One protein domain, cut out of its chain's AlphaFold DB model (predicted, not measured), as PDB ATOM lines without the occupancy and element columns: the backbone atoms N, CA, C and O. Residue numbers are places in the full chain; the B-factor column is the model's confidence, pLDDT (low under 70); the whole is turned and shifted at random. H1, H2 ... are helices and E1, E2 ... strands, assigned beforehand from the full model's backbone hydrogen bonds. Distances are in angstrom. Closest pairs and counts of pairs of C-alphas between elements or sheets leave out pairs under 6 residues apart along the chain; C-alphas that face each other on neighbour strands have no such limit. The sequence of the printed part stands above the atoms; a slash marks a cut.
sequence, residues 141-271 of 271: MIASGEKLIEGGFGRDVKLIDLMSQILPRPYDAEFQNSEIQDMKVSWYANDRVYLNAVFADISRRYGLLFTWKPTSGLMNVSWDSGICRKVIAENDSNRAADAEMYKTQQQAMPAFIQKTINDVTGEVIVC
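This is residues 141 to 271 of the 271 residues of an uncharacterized protein of Shewanella aestuarii (UniProt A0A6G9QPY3). A strongly twisted five-strand sheet has H1 and H3 over one face, and a two-strand ribbon, E1 and E3, covers these helices on their far side; from this compact body an arm sticks out, residues 236 to 254, made by most of H4 and the start of its return link. The printed part has 131 residues with four named helices and seven named strands, in the order E1 H1 E2 H2 E3 H3 E4 E5 H4 E6 E7. The larger sheet is mixed, in the order E2 E5 E4 E7 E6, and the class is mixed, helices and strands. The whole is compact, with a radius of gyration of the C-alphas of 15.7 A and spans of 48 by 35 by 26 A.

E1, residues 152 to 158, is the antiparallel neighbour of E3, residues 184 to 189, with N 154 and O 187 3.0 A apart. H1, residues 159 to 166, is on the larger sheet over E2, residues 172 to 175; the closest C-alphas are those of Met 163 and Ala 173, 6.5 A apart. H2, residues 178 to 181, only just touches H1, with 3 pairs of C-alphas within 8 A, the closest being Ile 160 and Gln 181 at 5.3 A; it only grazes the larger sheet. H3, residues 195 to 206, is on the same face as H1, at a height over the sheet of 7.8 A; the closest C-alphas of H3 and E3 are those of Val 198 and Ala 189, 7.0 A apart. E4, residues 208 to 213, and E5, residues 218 to 223, form a hairpin, with N 211 and O 220 2.9 A apart. E2 is parallel to E5, with N 174 and O 219 2.8 A apart. H4, residues 227 to 246, only grazes the sheet with its residues 227 to 231. E6, residues 259 to 262, and E7, residues 267 to 270, form a hairpin, with N 262 and O 267 3.1 A apart; E7 is antiparallel to E4, with N 212 and O 268 2.9 A apart. In H1, H3 and H4 every O i to N i+4 pair is within hydrogen-bond range; H2 is too short for such a pair.

E1 begins at C-alpha 152, (103.912, 136.170, 136.262), and is 14.7 A long. E3 measures 16.8 A, H3 16.6 A, E4 16.2 A and E5 16.4 A. H4, 27.2 A long, ends at C-alpha 246, (102.329, 101.217, 140.453). E7 ends at C-alpha 270, (105.925, 121.131, 123.799).

The C-alphas of Ser 178 and Thr 248 are the two farthest apart, 50.2 A. The printed part has no cut, and the link from H4 to E6, 12 residues, is long. The mean pLDDT of the printed part is 71.0; residues 141 to 146, 191 to 192, 214 to 216 and 226 to 271 are under 70.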
ATOM      1  N   MET A 141     119.998 124.002 127.031       49.00
ATOM      2  CA  MET A 141     119.047 124.085 128.155       49.00
ATOM      3  C   MET A 141     117.917 125.090 127.906       49.00
ATOM      4  O   MET A 141     116.805 124.913 128.403       49.00
ATOM      5  N   ILE A 142     118.176 126.135 127.117       54.38
ATOM      6  CA  ILE A 142     117.150 127.098 126.718       54.38
ATOM      7  C   ILE A 142     116.257 126.487 125.633       54.38
ATOM      8  O   ILE A 142     115.037 126.600 125.722       54.38
ATOM      9  N   ALA A 143     116.844 125.747 124.684       52.16
ATOM     10  CA  ALA A 143     116.106 125.011 123.649       52.16
ATOM     11  C   ALA A 143     115.219 123.910 124.235       52.16
ATOM     12  O   ALA A 143     114.197 123.540 123.665       52.16
ATOM     13  N   SER A 144     115.629 123.387 125.388       56.19
ATOM     14  CA  SER A 144     114.896 122.382 126.132       56.19
ATOM     15  C   SER A 144     113.715 122.978 126.914       56.19
ATOM     16  O   SER A 144     112.903 122.202 127.416       56.19
ATOM     17  N   GLY A 145     113.609 124.313 127.025       58.03
ATOM     18  CA  GLY A 145     112.562 125.033 127.759       58.03
ATOM     19  C   GLY A 145     112.531 124.765 129.272       58.03
ATOM     20  O   GLY A 145     111.535 125.036 129.948       58.03
ATOM     21  N   GLU A 146     113.642 124.260 129.816       65.38
ATOM     22  CA  GLU A 146     113.880 124.042 131.252       65.38
ATOM     23  C   GLU A 146     114.294 125.322 131.986       65.38
ATOM     24  O   GLU A 146     114.623 125.298 133.175       65.38
ATOM     25  N   LYS A 147     114.257 126.468 131.302       73.19
ATOM     26  CA  LYS A 147     114.482 127.752 131.948       73.19
ATOM     27  C   LYS A 147     113.348 128.039 132.931       73.19
ATOM     28  O   LYS A 147     112.169 128.021 132.573       73.19
ATOM     29  N   LEU A 148     113.728 128.332 134.170       75.12
ATOM     30  CA  LEU A 148     112.817 128.855 135.178       75.12
ATOM     31  C   LEU A 148     112.505 130.316 134.860       75.12
ATOM     32  O   LEU A 148     113.416 131.114 134.624       75.12
ATOM     33  N   ILE A 149     111.221 130.652 134.875       77.62
ATOM     34  CA  ILE A 149     110.767 132.038 134.839       77.62
ATOM     35  C   ILE A 149     110.461 132.513 136.261       77.62
ATOM     36  O   ILE A 149     109.962 131.756 137.103       77.62
ATOM     37  N   GLU A 150     110.796 133.773 136.535       72.00
ATOM     38  CA  GLU A 150     110.242 134.489 137.683       72.00
ATOM     39  C   GLU A 150     108.733 134.625 137.436       72.00
ATOM     40  O   GLU A 150     108.317 134.825 136.292       72.00
ATOM     41  N   GLY A 151     107.914 134.377 138.462       72.06
ATOM     42  CA  GLY A 151     106.467 134.218 138.310       72.06
ATOM     43  C   GLY A 151     105.801 135.397 137.594       72.06
ATOM     44  O   GLY A 151     106.325 136.510 137.536       72.06
ATOM     45  N   GLY A 152     104.616 135.164 137.041       79.69
ATOM     46  CA  GLY A 152     103.912 136.170 136.262       79.69
ATOM     47  C   GLY A 152     102.437 135.864 136.067       79.69
ATOM     48  O   GLY A 152     101.959 134.746 136.264       79.69
ATOM     49  N   PHE A 153     101.695 136.900 135.695       82.75
ATOM     50  CA  PHE A 153     100.270 136.813 135.429       82.75
ATOM     51  C   PHE A 153      99.913 137.724 134.261       82.75
ATOM     52  O   PHE A 153     100.326 138.883 134.216       82.75
ATOM     53  N   GLY A 154      99.095 137.209 133.350       81.31
ATOM     54  CA  GLY A 154      98.502 137.985 132.274       81.31
ATOM     55  C   GLY A 154      97.077 137.524 132.024       81.31
ATOM     56  O   GLY A 154      96.813 136.325 131.954       81.31
ATOM     57  N   ARG A 155      96.159 138.479 131.876       84.69
ATOM     58  CA  ARG A 155      94.773 138.226 131.486       84.69
ATOM     59  C   ARG A 155      94.489 138.912 130.162       84.69
ATOM     60  O   ARG A 155      94.721 140.111 130.044       84.69
ATOM     61  N   ASP A 156      93.969 138.149 129.207       88.69
ATOM     62  CA  ASP A 156      93.594 138.626 127.871       88.69
ATOM     63  C   ASP A 156      94.731 139.370 127.136       88.69
ATOM     64  O   ASP A 156      94.496 140.323 126.388       88.69
ATOM     65  N   VAL A 157      95.971 138.925 127.360       89.62
ATOM     66  CA  VAL A 157      97.188 139.487 126.759       89.62
ATOM     67  C   VAL A 157      97.369 138.888 125.370       89.62
ATOM     68  O   VAL A 157      97.096 137.703 125.177       89.62
ATOM     69  N   LYS A 158      97.822 139.679 124.393       92.31
ATOM     70  CA  LYS A 158      98.133 139.131 123.068       92.31
ATOM     71  C   LYS A 158      99.257 138.110 123.175       92.31
ATOM     72  O   LYS A 158     100.231 138.330 123.895       92.31
ATOM     73  N   LEU A 159      99.149 137.020 122.424       90.50
ATOM     74  CA  LEU A 159     100.134 135.951 122.472       90.50
ATOM     75  C   LEU A 159     101.529 136.459 122.097       90.50
ATOM     76  O   LEU A 159     102.487 136.109 122.773       90.50
ATOM     77  N   ILE A 160     101.654 137.349 121.109       91.38
ATOM     78  CA  ILE A 160     102.952 137.959 120.778       91.38
ATOM     79  C   ILE A 160     103.595 138.708 121.949       91.38
ATOM     80  O   ILE A 160     104.791 138.540 122.192       91.38
ATOM     81  N   ASP A 161     102.812 139.482 122.697       90.12
ATOM     82  CA  ASP A 161     103.321 140.257 123.827       90.12
ATOM     83  C   ASP A 161     103.796 139.308 124.931       90.12
ATOM     84  O   ASP A 161     104.894 139.477 125.462       90.12
ATOM     85  N   LEU A 162     103.019 138.249 125.195       89.94
ATOM     86  CA  LEU A 162     103.411 137.185 126.113       89.94
ATOM     87  C   LEU A 162     104.739 136.551 125.692       89.94
ATOM     88  O   LEU A 162     105.675 136.533 126.489       89.94
ATOM     89  N   MET A 163     104.833 136.068 124.449       88.94
ATOM     90  CA  MET A 163     106.039 135.413 123.939       88.94
ATOM     91  C   MET A 163     107.253 136.339 124.060       88.94
ATOM     92  O   MET A 163     108.287 135.909 124.556       88.94
ATOM     93  N   SER A 164     107.118 137.621 123.707       87.25
ATOM     94  CA  SER A 164     108.210 138.599 123.805       87.25
ATOM     95  C   SER A 164     108.701 138.842 125.240       87.25
ATOM     96  O   SER A 164     109.856 139.216 125.447       87.25
ATOM     97  N   GLN A 165     107.835 138.625 126.233       86.25
ATOM     98  CA  GLN A 165     108.144 138.827 127.644       86.25
ATOM     99  C   GLN A 165     108.804 137.598 128.277       86.25
ATOM    100  O   GLN A 165     109.743 137.741 129.061       86.25
ATOM    101  N   ILE A 166     108.296 136.399 127.979       85.69
ATOM    102  CA  ILE A 166     108.743 135.159 128.637       85.69
ATOM    103  C   ILE A 166     109.851 134.444 127.870       85.69
ATOM    104  O   ILE A 166     110.591 133.661 128.472       85.69
ATOM    105  N   LEU A 167     109.992 134.703 126.564       85.44
ATOM    106  CA  LEU A 167     111.054 134.093 125.786       85.44
ATOM    107  C   LEU A 167     112.416 134.675 126.177       85.44
ATOM    108  O   LEU A 167     112.638 135.888 126.152       85.44
ATOM    109  N   PRO A 168     113.377 133.813 126.525       78.31
ATOM    110  CA  PRO A 168     114.740 134.243 126.750       78.31
ATOM    111  C   PRO A 168     115.406 134.614 125.426       78.31
ATOM    112  O   PRO A 168     115.406 133.833 124.480       78.31
ATOM    113  N   ARG A 169     116.081 135.766 125.380       77.56
ATOM    114  CA  ARG A 169     116.986 136.078 124.263       77.56
ATOM    115  C   ARG A 169     118.050 134.973 124.122       77.56
ATOM    116  O   ARG A 169     118.553 134.513 125.150       77.56
ATOM    117  N   PRO A 170     118.421 134.565 122.894       73.06
ATOM    118  CA  PRO A 170     118.134 135.211 121.607       73.06
ATOM    119  C   PRO A 170     116.860 134.717 120.900       73.06
ATOM    120  O   PRO A 170     116.723 134.965 119.709       73.06
ATOM    121  N   TYR A 171     115.970 133.992 121.583       76.12
ATOM    122  CA  TYR A 171     114.829 133.379 120.916       76.12
ATOM    123  C   TYR A 171     113.734 134.375 120.565       76.12
ATOM    124  O   TYR A 171     113.350 135.185 121.406       76.12
ATOM    125  N   ASP A 172     113.190 134.216 119.361       85.56
ATOM    126  CA  ASP A 172     111.993 134.910 118.895       85.56
ATOM    127  C   ASP A 172     110.884 133.917 118.525       85.56
ATOM    128  O   ASP A 172     111.135 132.753 118.190       85.56
ATOM    129  N   ALA A 173     109.637 134.385 118.606       88.31
ATOM    130  CA  ALA A 173     108.464 133.613 118.219       88.31
ATOM    131  C   ALA A 173     108.130 133.831 116.738       88.31
ATOM    132  O   ALA A 173     107.962 134.963 116.285       88.31
ATOM    133  N   GLU A 174     107.979 132.735 116.002       90.12
ATOM    134  CA  GLU A 174     107.473 132.710 114.634       90.12
ATOM    135  C   GLU A 174     106.053 132.138 114.657       90.12
ATOM    136  O   GLU A 174     105.823 131.054 115.189       90.12
ATOM    137  N   PHE A 175     105.087 132.870 114.108       90.25
ATOM    138  CA  PHE A 175     103.684 132.462 114.109       90.25
ATOM    139  C   PHE A 175     103.283 131.968 112.724       90.25
ATOM    140  O   PHE A 175     103.545 132.640 111.729       90.25
ATOM    141  N   GLN A 176     102.581 130.833 112.663       89.25
ATOM    142  CA  GLN A 176     102.062 130.299 111.403       89.25
ATOM    143  C   GLN A 176     101.125 131.296 110.699       89.25
ATOM    144  O   GLN A 176     101.212 131.458 109.487       89.25
ATOM    145  N   ASN A 177     100.243 131.954 111.463       88.44
ATOM    146  CA  ASN A 177      99.253 132.916 110.977       88.44
ATOM    147  C   ASN A 177      99.164 134.124 111.925       88.44
ATOM    148  O   ASN A 177      99.327 133.977 113.138       88.44
ATOM    149  N   SER A 178      98.796 135.297 111.397       87.69
ATOM    150  CA  SER A 178      98.584 136.520 112.196       87.69
ATOM    151  C   SER A 178      97.425 136.408 113.195       87.69
ATOM    152  O   SER A 178      97.433 137.059 114.234       87.69
ATOM    153  N   GLU A 179      96.450 135.537 112.935       88.56
ATOM    154  CA  GLU A 179      95.362 135.244 113.876       88.56
ATOM    155  C   GLU A 179      95.880 134.670 115.204       88.56
ATOM    156  O   GLU A 179      95.420 135.063 116.274       88.56
ATOM    157  N   ILE A 180      96.880 133.782 115.143       88.88
ATOM    158  CA  ILE A 180      97.505 133.190 116.334       88.88
ATOM    159  C   ILE A 180      98.282 134.266 117.101       88.88
ATOM    160  O   ILE A 180      98.248 134.310 118.327       88.88
ATOM    161  N   GLN A 181      98.948 135.164 116.375       90.06
ATOM    162  CA  GLN A 181      99.733 136.259 116.944       90.06
ATOM    163  C   GLN A 181      98.872 137.223 117.781       90.06
ATOM    164  O   GLN A 181      99.267 137.614 118.882       90.06
ATOM    165  N   ASP A 182      97.692 137.589 117.270       90.69
ATOM    166  CA  ASP A 182      96.753 138.515 117.918       90.69
ATOM    167  C   ASP A 182      95.790 137.833 118.907       90.69
ATOM    168  O   ASP A 182      94.983 138.512 119.555       90.69
ATOM    169  N   MET A 183      95.877 136.508 119.063       90.44
ATOM    170  CA  MET A 183      95.052 135.759 120.005       90.44
ATOM    171  C   MET A 183      95.290 136.240 121.437       90.44
ATOM    172  O   MET A 183      96.425 136.400 121.887       90.44
ATOM    173  N   LYS A 184      94.197 136.438 122.177       91.81
ATOM    174  CA  LYS A 184      94.246 136.807 123.591       91.81
ATOM    175  C   LYS A 184      94.325 135.561 124.456       91.81
ATOM    176  O   LYS A 184      93.422 134.725 124.436       91.81
ATOM    177  N   VAL A 185      95.380 135.477 125.250       89.12
ATOM    178  CA  VAL A 185      95.641 134.371 126.163       89.12
ATOM    179  C   VAL A 185      95.710 134.867 127.600       89.12
ATOM    180  O   VAL A 185      96.117 135.994 127.893       89.12
ATOM    181  N   SER A 186      95.281 134.003 128.510       85.50
ATOM    182  CA  SER A 186      95.422 134.209 129.943       85.50
ATOM    183  C   SER A 186      96.341 133.140 130.508       85.50
ATOM    184  O   SER A 186      96.136 131.950 130.261       85.50
ATOM    185  N   TRP A 187      97.340 133.560 131.276       84.88
ATOM    186  CA  TRP A 187      98.356 132.682 131.841       84.88
ATOM    187  C   TRP A 187      98.678 133.094 133.274       84.88
ATOM    188  O   TRP A 187      98.500 134.245 133.685       84.88
ATOM    189  N   TYR A 188      99.142 132.121 134.043       81.44
ATOM    190  CA  TYR A 188      99.540 132.314 135.423       81.44
ATOM    191  C   TYR A 188     100.687 131.368 135.745       81.44
ATOM    192  O   TYR A 188     100.586 130.161 135.531       81.44
ATOM    193  N   ALA A 189     101.761 131.928 136.278       78.56
ATOM    194  CA  ALA A 189     102.900 131.203 136.795       78.56
ATOM    195  C   ALA A 189     103.211 131.732 138.192       78.56
ATOM    196  O   ALA A 189     103.458 132.923 138.375       78.56
ATOM    197  N   ASN A 190     103.216 130.838 139.176       73.12
ATOM    198  CA  ASN A 190     103.799 131.146 140.476       73.12
ATOM    199  C   ASN A 190     105.325 131.223 140.383       73.12
ATOM    200  O   ASN A 190     105.915 130.850 139.368       73.12
ATOM    201  N   ASP A 191     105.969 131.710 141.441       69.69
ATOM    202  CA  ASP A 191     107.426 131.799 141.481       69.69
ATOM    203  C   ASP A 191     108.075 130.439 141.181       69.69
ATOM    204  O   ASP A 191     107.751 129.429 141.809       69.69
ATOM    205  N   ARG A 192     109.030 130.442 140.237       69.94
ATOM    206  CA  ARG A 192     109.824 129.280 139.794       69.94
ATOM    207  C   ARG A 192     109.025 128.201 139.060       69.94
ATOM    208  O   ARG A 192     109.100 127.020 139.395       69.94
ATOM    209  N   VAL A 193     108.321 128.594 138.005       75.81
ATOM    210  CA  VAL A 193     107.721 127.653 137.047       75.81
ATOM    211  C   VAL A 193     108.634 127.500 135.829       75.81
ATOM    212  O   VAL A 193     109.296 128.446 135.404       75.81
ATOM    213  N   TYR A 194     108.693 126.292 135.273       81.19
ATOM    214  CA  TYR A 194     109.395 126.039 134.017       81.19
ATOM    215  C   TYR A 194     108.642 126.661 132.846       81.19
ATOM    216  O   TYR A 194     107.428 126.496 132.730       81.19
ATOM    217  N   LEU A 195     109.370 127.303 131.937       82.69
ATOM    218  CA  LEU A 195     108.803 127.931 130.747       82.69
ATOM    219  C   LEU A 195     107.927 126.956 129.933       82.69
ATOM    220  O   LEU A 195     106.814 127.299 129.537       82.69
ATOM    221  N   ASN A 196     108.363 125.701 129.784       81.94
ATOM    222  CA  ASN A 196     107.562 124.664 129.126       81.94
ATOM    223  C   ASN A 196     106.231 124.363 129.808       81.94
ATOM    224  O   ASN A 196     105.280 124.011 129.125       81.94
ATOM    225  N   ALA A 197     106.142 124.476 131.135       78.69
ATOM    226  CA  ALA A 197     104.889 124.221 131.834       78.69
ATOM    227  C   ALA A 197     103.842 125.296 131.502       78.69
ATOM    228  O   ALA A 197     102.661 124.980 131.369       78.69
ATOM    229  N   VAL A 198     104.280 126.545 131.305       84.06
ATOM    230  CA  VAL A 198     103.410 127.632 130.835       84.06
ATOM    231  C   VAL A 198     102.953 127.367 129.405       84.06
ATOM    232  O   VAL A 198     101.759 127.441 129.120       84.06
ATOM    233  N   PHE A 199     103.875 127.000 128.512       87.19
ATOM    234  CA  PHE A 199     103.524 126.687 127.127       87.19
ATOM    235  C   PHE A 199     102.608 125.473 127.007       87.19
ATOM    236  O   PHE A 199     101.624 125.549 126.287       87.19
ATOM    237  N   ALA A 200     102.847 124.409 127.771       81.12
ATOM    238  CA  ALA A 200     101.978 123.239 127.830       81.12
ATOM    239  C   ALA A 200     100.550 123.590 128.284       81.12
ATOM    240  O   ALA A 200      99.569 123.123 127.702       81.12
ATOM    241  N   ASP A 201     100.406 124.441 129.303       83.06
ATOM    242  CA  ASP A 201      99.095 124.909 129.765       83.06
ATOM    243  C   ASP A 201      98.369 125.728 128.685       83.06
ATOM    244  O   ASP A 201      97.188 125.496 128.409       83.06
ATOM    245  N   ILE A 202      99.087 126.623 128.002       86.62
ATOM    246  CA  ILE A 202      98.546 127.409 126.886       86.62
ATOM    247  C   ILE A 202      98.164 126.498 125.710       86.62
ATOM    248  O   ILE A 202      97.056 126.631 125.186       86.62
ATOM    249  N   SER A 203      99.012 125.534 125.339       85.94
ATOM    250  CA  SER A 203      98.733 124.542 124.291       85.94
ATOM    251  C   SER A 203      97.416 123.825 124.545       85.94
ATOM    252  O   SER A 203      96.574 123.731 123.655       85.94
ATOM    253  N   ARG A 204      97.199 123.360 125.781       80.88
ATOM    254  CA  ARG A 204      95.998 122.600 126.155       80.88
ATOM    255  C   ARG A 204      94.734 123.448 126.142       80.88
ATOM    256  O   ARG A 204      93.690 122.961 125.720       80.88
ATOM    257  N   ARG A 205      94.808 124.696 126.610       80.19
ATOM    258  CA  ARG A 205      93.637 125.585 126.695       80.19
ATOM    259  C   ARG A 205      93.222 126.150 125.343       80.19
ATOM    260  O   ARG A 205      92.029 126.289 125.095       80.19
ATOM    261  N   TYR A 206      94.196 126.485 124.502       84.69
ATOM    262  CA  TYR A 206      93.969 127.229 123.262       84.69
ATOM    263  C   TYR A 206      94.186 126.392 121.994       84.69
ATOM    264  O   TYR A 206      93.925 126.876 120.898       84.69
ATOM    265  N   GLY A 207      94.619 125.131 122.122       85.44
ATOM    266  CA  GLY A 207      94.840 124.237 120.983       85.44
ATOM    267  C   GLY A 207      96.033 124.657 120.127       85.44
ATOM    268  O   GLY A 207      95.966 124.593 118.900       85.44
ATOM    269  N   LEU A 208      97.101 125.127 120.768       87.50
ATOM    270  CA  LEU A 208      98.323 125.578 120.106       87.50
ATOM    271  C   LEU A 208      99.418 124.515 120.206       87.50
ATOM    272  O   LEU A 208      99.445 123.709 121.133       87.50
ATOM    273  N   LEU A 209     100.326 124.539 119.239       85.75
ATOM    274  CA  LEU A 209     101.514 123.709 119.181       85.75
ATOM    275  C   LEU A 209     102.739 124.616 119.176       85.75
ATOM    276  O   LEU A 209     102.889 125.469 118.297       85.75
ATOM    277  N   PHE A 210     103.620 124.389 120.145       86.88
ATOM    278  CA  PHE A 210     104.887 125.091 120.256       86.88
ATOM    279  C   PHE A 210     106.038 124.162 119.877       86.88
ATOM    280  O   PHE A 210     106.168 123.060 120.417       86.88
ATOM    281  N   THR A 211     106.890 124.614 118.962       84.12
ATOM    282  CA  THR A 211     108.021 123.831 118.459       84.12
ATOM    283  C   THR A 211     109.299 124.652 118.518       84.12
ATOM    284  O   THR A 211     109.417 125.690 117.865       84.12
ATOM    285  N   TRP A 212     110.276 124.184 119.289       80.00
ATOM    286  CA  TRP A 212     111.593 124.804 119.356       80.00
ATOM    287  C   TRP A 212     112.441 124.374 118.163       80.00
ATOM    288  O   TRP A 212     112.587 123.176 117.913       80.00
ATOM    289  N   LYS A 213     113.055 125.347 117.484       78.56
ATOM    290  CA  LYS A 213     114.109 125.139 116.486       78.56
ATOM    291  C   LYS A 213     115.448 125.602 117.075       78.56
ATOM    292  O   LYS A 213     115.777 126.792 116.995       78.56
ATOM    293  N   PRO A 214     116.235 124.695 117.689       64.56
ATOM    294  CA  PRO A 214     117.457 125.059 118.412       64.56
ATOM    295  C   PRO A 214     118.508 125.704 117.506       64.56
ATOM    296  O   PRO A 214     119.256 126.571 117.935       64.56
ATOM    297  N   THR A 215     118.550 125.297 116.238       64.94
ATOM    298  CA  THR A 215     119.522 125.755 115.239       64.94
ATOM    299  C   THR A 215     119.248 127.162 114.718       64.94
ATOM    300  O   THR A 215     120.194 127.867 114.376       64.94
ATOM    301  N   SER A 216     117.983 127.589 114.661       67.81
ATOM    302  CA  SER A 216     117.602 128.920 114.173       67.81
ATOM    303  C   SER A 216     117.340 129.928 115.291       67.81
ATOM    304  O   SER A 216     117.188 131.109 115.001       67.81
ATOM    305  N   GLY A 217     117.262 129.481 116.551       70.88
ATOM    306  CA  GLY A 217     116.861 130.340 117.667       70.88
ATOM    307  C   GLY A 217     115.412 130.816 117.542       70.88
ATOM    308  O   GLY A 217     115.082 131.901 117.999       70.88
ATOM    309  N   LEU A 218     114.547 130.031 116.895       79.94
ATOM    310  CA  LEU A 218     113.141 130.388 116.699       79.94
ATOM    311  C   LEU A 218     112.237 129.389 117.411       79.94
ATOM    312  O   LEU A 218     112.527 128.191 117.471       79.94
ATOM    313  N   MET A 219     111.123 129.892 117.926       84.62
ATOM    314  CA  MET A 219     110.035 129.085 118.452       84.62
ATOM    315  C   MET A 219     108.832 129.229 117.531       84.62
ATOM    316  O   MET A 219     108.236 130.299 117.447       84.62
ATOM    317  N   ASN A 220     108.486 128.154 116.830       88.88
ATOM    318  CA  ASN A 220     107.342 128.143 115.931       88.88
ATOM    319  C   ASN A 220     106.054 127.892 116.726       88.88
ATOM    320  O   ASN A 220     105.998 126.977 117.553       88.88
ATOM    321  N   VAL A 221     105.029 128.695 116.457       89.56
ATOM    322  CA  VAL A 221     103.702 128.613 117.065       89.56
ATOM    323  C   VAL A 221     102.678 128.354 115.966       89.56
ATOM    324  O   VAL A 221     102.464 129.178 115.074       89.56
ATOM    325  N   SER A 222     102.026 127.200 116.040       88.75
ATOM    326  CA  SER A 222     101.044 126.751 115.050       88.75
ATOM    327  C   SER A 222      99.799 126.189 115.724       88.75
ATOM    328  O   SER A 222      99.775 125.983 116.936       88.75
ATOM    329  N   TRP A 223      98.743 125.960 114.950       85.50
ATOM    330  CA  TRP A 223      97.573 125.249 115.458       85.50
ATOM    331  C   TRP A 223      97.903 123.779 115.721       85.50
ATOM    332  O   TRP A 223      98.577 123.133 114.915       85.50
ATOM    333  N   ASP A 224      97.381 123.224 116.816       79.31
ATOM    334  CA  ASP A 224      97.500 121.793 117.077       79.31
ATOM    335  C   ASP A 224      96.723 121.005 116.012       79.31
ATOM    336  O   ASP A 224      95.491 120.966 115.991       79.31
ATOM    337  N   SER A 225      97.462 120.307 115.150       73.38
ATOM    338  CA  SER A 225      96.919 119.368 114.160       73.38
ATOM    339  C   SER A 225      96.436 118.044 114.781       73.38
ATOM    340  O   SER A 225      96.115 117.091 114.069       73.38
ATOM    341  N   GLY A 226      96.361 117.973 116.115       65.56
ATOM    342  CA  GLY A 226      96.027 116.782 116.893       65.56
ATOM    343  C   GLY A 226      97.257 116.009 117.371       65.56
ATOM    344  O   GLY A 226      97.115 114.879 117.836       65.56
ATOM    345  N   ILE A 227      98.449 116.598 117.261       67.19
ATOM    346  CA  ILE A 227      99.709 116.023 117.741       67.19
ATOM    347  C   ILE A 227      99.707 116.026 119.268       67.19
ATOM    348  O   ILE A 227      99.901 114.968 119.863       67.19
ATOM    349  N   CYS A 228      99.382 117.155 119.908       62.16
ATOM    350  CA  CYS A 228      99.344 117.199 121.371       62.16
ATOM    351  C   CYS A 228      98.253 116.280 121.933       62.16
ATOM    352  O   CYS A 228      98.488 115.585 122.916       62.16
ATOM    353  N   ARG A 229      97.092 116.176 121.270       65.44
ATOM    354  CA  ARG A 229      96.055 115.203 121.662       65.44
ATOM    355  C   ARG A 229      96.514 113.747 121.576       65.44
ATOM    356  O   ARG A 229      96.186 112.974 122.471       65.44
ATOM    357  N   LYS A 230      97.266 113.369 120.538       66.12
ATOM    358  CA  LYS A 230      97.819 112.012 120.405       66.12
ATOM    359  C   LYS A 230      98.879 111.725 121.465       66.12
ATOM    360  O   LYS A 230      98.795 110.687 122.105       66.12
ATOM    361  N   VAL A 231      99.800 112.661 121.702       64.75
ATOM    362  CA  VAL A 231     100.858 112.527 122.721       64.75
ATOM    363  C   VAL A 231     100.266 112.412 124.129       64.75
ATOM    364  O   VAL A 231     100.717 111.585 124.920       64.75
ATOM    365  N   ILE A 232      99.222 113.190 124.435       64.00
ATOM    366  CA  ILE A 232      98.503 113.090 125.712       64.00
ATOM    367  C   ILE A 232      97.801 111.732 125.824       64.00
ATOM    368  O   ILE A 232      97.978 111.050 126.826       64.00
ATOM    369  N   ALA A 233      97.063 111.301 124.795       63.59
ATOM    370  CA  ALA A 233      96.333 110.032 124.821       63.59
ATOM    371  C   ALA A 233      97.258 108.804 124.921       63.59
ATOM    372  O   ALA A 233      96.967 107.869 125.665       63.59
ATOM    373  N   GLU A 234      98.382 108.812 124.205       65.56
ATOM    374  CA  GLU A 234      99.398 107.762 124.267       65.56
ATOM    375  C   GLU A 234     100.031 107.705 125.661       65.56
ATOM    376  O   GLU A 234     100.115 106.634 126.261       65.56
ATOM    377  N   ASN A 235     100.358 108.854 126.253       60.28
ATOM    378  CA  ASN A 235     100.880 108.888 127.615       60.28
ATOM    379  C   ASN A 235      99.845 108.563 128.692       60.28
ATOM    380  O   ASN A 235     100.214 107.979 129.705       60.28
ATOM    381  N   ASP A 236      98.572 108.895 128.502       61.72
ATOM    382  CA  ASP A 236      97.502 108.475 129.408       61.72
ATOM    383  C   ASP A 236      97.278 106.961 129.325       61.72
ATOM    384  O   ASP A 236      97.034 106.322 130.346       61.72
ATOM    385  N   SER A 237      97.449 106.359 128.142       61.34
ATOM    386  CA  SER A 237      97.430 104.901 127.980       61.34
ATOM    387  C   SER A 237      98.642 104.228 128.636       61.34
ATOM    388  O   SER A 237      98.477 103.252 129.368       61.34
ATOM    389  N   ASN A 238      99.835 104.814 128.491       60.81
ATOM    390  CA  ASN A 238     101.051 104.353 129.159       60.81
ATOM    391  C   ASN A 238     100.959 104.544 130.675       60.81
ATOM    392  O   ASN A 238     101.390 103.682 131.423       60.81
ATOM    393  N   ARG A 239     100.316 105.615 131.150       56.66
ATOM    394  CA  ARG A 239     100.024 105.830 132.572       56.66
ATOM    395  C   ARG A 239      98.957 104.904 133.107       56.66
ATOM    396  O   ARG A 239      99.029 104.567 134.276       56.66
ATOM    397  N   ALA A 240      97.964 104.517 132.316       59.62
ATOM    398  CA  ALA A 240      97.007 103.503 132.733       59.62
ATOM    399  C   ALA A 240      97.718 102.151 132.918       59.62
ATOM    400  O   ALA A 240      97.501 101.496 133.936       59.62
ATOM    401  N   ALA A 241      98.634 101.806 132.006       59.16
ATOM    402  CA  ALA A 241      99.489 100.624 132.110       59.16
ATOM    403  C   ALA A 241     100.491 100.720 133.283       59.16
ATOM    404  O   ALA A 241     100.620  99.788 134.077       59.16
ATOM    405  N   ASP A 242     101.132 101.874 133.474       53.59
ATOM    406  CA  ASP A 242     102.062 102.118 134.578       53.59
ATOM    407  C   ASP A 242     101.335 102.221 135.920       53.59
ATOM    408  O   ASP A 242     101.859 101.756 136.920       53.59
ATOM    409  N   ALA A 243     100.122 102.772 135.986       52.34
ATOM    410  CA  ALA A 243      99.296 102.806 137.196       52.34
ATOM    411  C   ALA A 243      98.821 101.404 137.598       52.34
ATOM    412  O   ALA A 243      98.628 101.138 138.787       52.34
ATOM    413  N   GLU A 244      98.667 100.494 136.634       54.19
ATOM    414  CA  GLU A 244      98.461  99.070 136.894       54.19
ATOM    415  C   GLU A 244      99.718  98.437 137.521       54.19
ATOM    416  O   GLU A 244      99.608  97.662 138.470       54.19
ATOM    417  N   MET A 245     100.913  98.875 137.108       46.53
ATOM    418  CA  MET A 245     102.203  98.463 137.674       46.53
ATOM    419  C   MET A 245     102.512  99.121 139.046       46.53
ATOM    420  O   MET A 245     102.989  98.454 139.966       46.53
ATOM    421  N   TYR A 246     102.153 100.397 139.238       39.38
ATOM    422  CA  TYR A 246     102.329 101.217 140.453       39.38
ATOM    423  C   TYR A 246     101.313 100.908 141.561       39.38
ATOM    424  O   TYR A 246     101.560 101.222 142.726       39.38
ATOM    425  N   LYS A 247     100.210 100.202 141.270       46.31
ATOM    426  CA  LYS A 247      99.420  99.532 142.324       46.31
ATOM    427  C   LYS A 247     100.254  98.514 143.117       46.31
ATOM    428  O   LYS A 247      99.866  98.159 144.227       46.31
ATOM    429  N   THR A 248     101.412  98.104 142.590       49.50
ATOM    430  CA  THR A 248     102.363  97.189 143.239       49.50
ATOM    431  C   THR A 248     103.488  97.905 143.999       49.50
ATOM    432  O   THR A 248     104.102  97.290 144.867       49.50
ATOM    433  N   GLN A 249     103.758  99.192 143.751       39.81
ATOM    434  CA  GLN A 249     104.765  99.962 144.492       39.81
ATOM    435  C   GLN A 249     104.345 101.426 144.650       39.81
ATOM    436  O   GLN A 249     104.189 102.176 143.696       39.81
ATOM    437  N   GLN A 250     104.145 101.810 145.905       39.78
ATOM    438  CA  GLN A 250     103.597 103.087 146.334       39.78
ATOM    439  C   GLN A 250     104.625 104.234 146.262       39.78
ATOM    440  O   GLN A 250     105.742 104.087 146.746       39.78
ATOM    441  N   GLN A 251     104.123 105.401 145.831       40.50
ATOM    442  CA  GLN A 251     104.525 106.787 146.153       40.50
ATOM    443  C   GLN A 251     105.267 107.637 145.103       40.50
ATOM    444  O   GLN A 251     106.224 107.224 144.465       40.50
ATOM    445  N   ALA A 252     104.816 108.904 145.098       33.34
ATOM    446  CA  ALA A 252     105.349 110.140 144.515       33.34
ATOM    447  C   ALA A 252     104.982 110.472 143.049       33.34
ATOM    448  O   ALA A 252     105.643 110.067 142.101       33.34
ATOM    449  N   MET A 253     103.968 111.335 142.881       37.78
ATOM    450  CA  MET A 253     103.792 112.161 141.676       37.78
ATOM    451  C   MET A 253     104.758 113.357 141.707       37.78
ATOM    452  O   MET A 253     104.755 114.094 142.696       37.78
ATOM    453  N   PRO A 254     105.452 113.655 140.596       37.16
ATOM    454  CA  PRO A 254     105.863 115.015 140.277       37.16
ATOM    455  C   PRO A 254     105.148 115.544 139.019       37.16
ATOM    456  O   PRO A 254     104.694 114.789 138.157       37.16
ATOM    457  N   ALA A 255     105.032 116.871 138.925       37.03
ATOM    458  CA  ALA A 255     104.542 117.583 137.747       37.03
ATOM    459  C   ALA A 255     105.393 117.218 136.514       37.03
ATOM    460  O   ALA A 255     106.604 117.426 136.520       37.03
ATOM    461  N   PHE A 256     104.773 116.643 135.477       39.91
ATOM    462  CA  PHE A 256     105.486 116.042 134.344       39.91
ATOM    463  C   PHE A 256     105.328 116.886 133.071       39.91
ATOM    464  O   PHE A 256     104.210 117.095 132.598       39.91
ATOM    465  N   ILE A 257     106.457 117.366 132.544       44.09
ATOM    466  CA  ILE A 257     106.608 118.051 131.249       44.09
ATOM    467  C   ILE A 257     106.938 116.972 130.209       44.09
ATOM    468  O   ILE A 257     107.896 116.226 130.413       44.09
ATOM    469  N   GLN A 258     106.177 116.866 129.115       50.06
ATOM    470  CA  GLN A 258     106.435 115.873 128.062       50.06
ATOM    471  C   GLN A 258     107.285 116.483 126.944       50.06
ATOM    472  O   GLN A 258     106.917 117.489 126.345       50.06
ATOM    473  N   LYS A 259     108.440 115.866 126.679       46.47
ATOM    474  CA  LYS A 259     109.323 116.191 125.553       46.47
ATOM    475  C   LYS A 259     109.231 115.077 124.521       46.47
ATOM    476  O   LYS A 259     109.547 113.932 124.837       46.47
ATOM    477  N   THR A 260     108.878 115.420 123.289       47.56
ATOM    478  CA  THR A 260     109.086 114.542 122.132       47.56
ATOM    479  C   THR A 260     110.119 115.211 121.237       47.56
ATOM    480  O   THR A 260     109.910 116.337 120.780       47.56
ATOM    481  N   ILE A 261     111.261 114.547 121.043       44.75
ATOM    482  CA  ILE A 261     112.290 114.977 120.094       44.75
ATOM    483  C   ILE A 261     111.914 114.364 118.751       44.75
ATOM    484  O   ILE A 261     111.782 113.146 118.638       44.75
ATOM    485  N   ASN A 262     111.699 115.201 117.743       43.47
ATOM    486  CA  ASN A 262     111.500 114.710 116.389       43.47
ATOM    487  C   ASN A 262     112.892 114.410 115.802       43.47
ATOM    488  O   ASN A 262     113.587 115.319 115.347       43.47
ATOM    489  N   ASP A 263     113.319 113.143 115.855       39.25
ATOM    490  CA  ASP A 263     114.687 112.696 115.514       39.25
ATOM    491  C   ASP A 263     115.124 113.025 114.072       39.25
ATOM    492  O   ASP A 263     116.309 112.985 113.749       39.25
ATOM    493  N   VAL A 264     114.182 113.398 113.200       42.09
ATOM    494  CA  VAL A 264     114.444 113.779 111.804       42.09
ATOM    495  C   VAL A 264     114.810 115.267 111.656       42.09
ATOM    496  O   VAL A 264     115.524 115.623 110.721       42.09
ATOM    497  N   THR A 265     114.353 116.143 112.561       47.12
ATOM    498  CA  THR A 265     114.545 117.609 112.461       47.12
ATOM    499  C   THR A 265     115.270 118.234 113.656       47.12
ATOM    500  O   THR A 265     115.700 119.384 113.566       47.12
ATOM    501  N   GLY A 266     115.449 117.502 114.763       53.34
ATOM    502  CA  GLY A 266     116.026 118.039 116.004       53.34
ATOM    503  C   GLY A 266     115.113 119.053 116.707       53.34
ATOM    504  O   GLY A 266     115.564 119.806 117.571       53.34
ATOM    505  N   GLU A 267     113.838 119.099 116.319       58.19
ATOM    506  CA  GLU A 267     112.833 119.991 116.885       58.19
ATOM    507  C   GLU A 267     112.250 119.401 118.175       58.19
ATOM    508  O   GLU A 267     111.955 118.204 118.255       58.19
ATOM    509  N   VAL A 268     112.061 120.255 119.186       63.28
ATOM    510  CA  VAL A 268     111.445 119.869 120.466       63.28
ATOM    511  C   VAL A 268     110.008 120.370 120.483       63.28
ATOM    512  O   VAL A 268     109.766 121.578 120.432       63.28
ATOM    513  N   ILE A 269     109.057 119.441 120.558       63.47
ATOM    514  CA  ILE A 269     107.625 119.746 120.629       63.47
ATOM    515  C   ILE A 269     107.207 119.857 122.099       63.47
ATOM    516  O   ILE A 269     107.571 118.997 122.904       63.47
ATOM    517  N   VAL A 270     106.440 120.901 122.439       67.06
ATOM    518  CA  VAL A 270     105.925 121.131 123.799       67.06
ATOM    519  C   VAL A 270     104.400 121.001 123.843       67.06
ATOM    520  O   VAL A 270     103.672 121.778 123.214       67.06
ATOM    521  N   CYS A 271     103.960 120.030 124.648       59.56
ATOM    522  CA  CYS A 271     102.589 119.715 125.057       59.56
ATOM    523  C   CYS A 271     102.583 119.430 126.589       59.56
ATOM    524  O   CYS A 271     101.510 119.544 127.231       59.56
TER     525      CYS A 271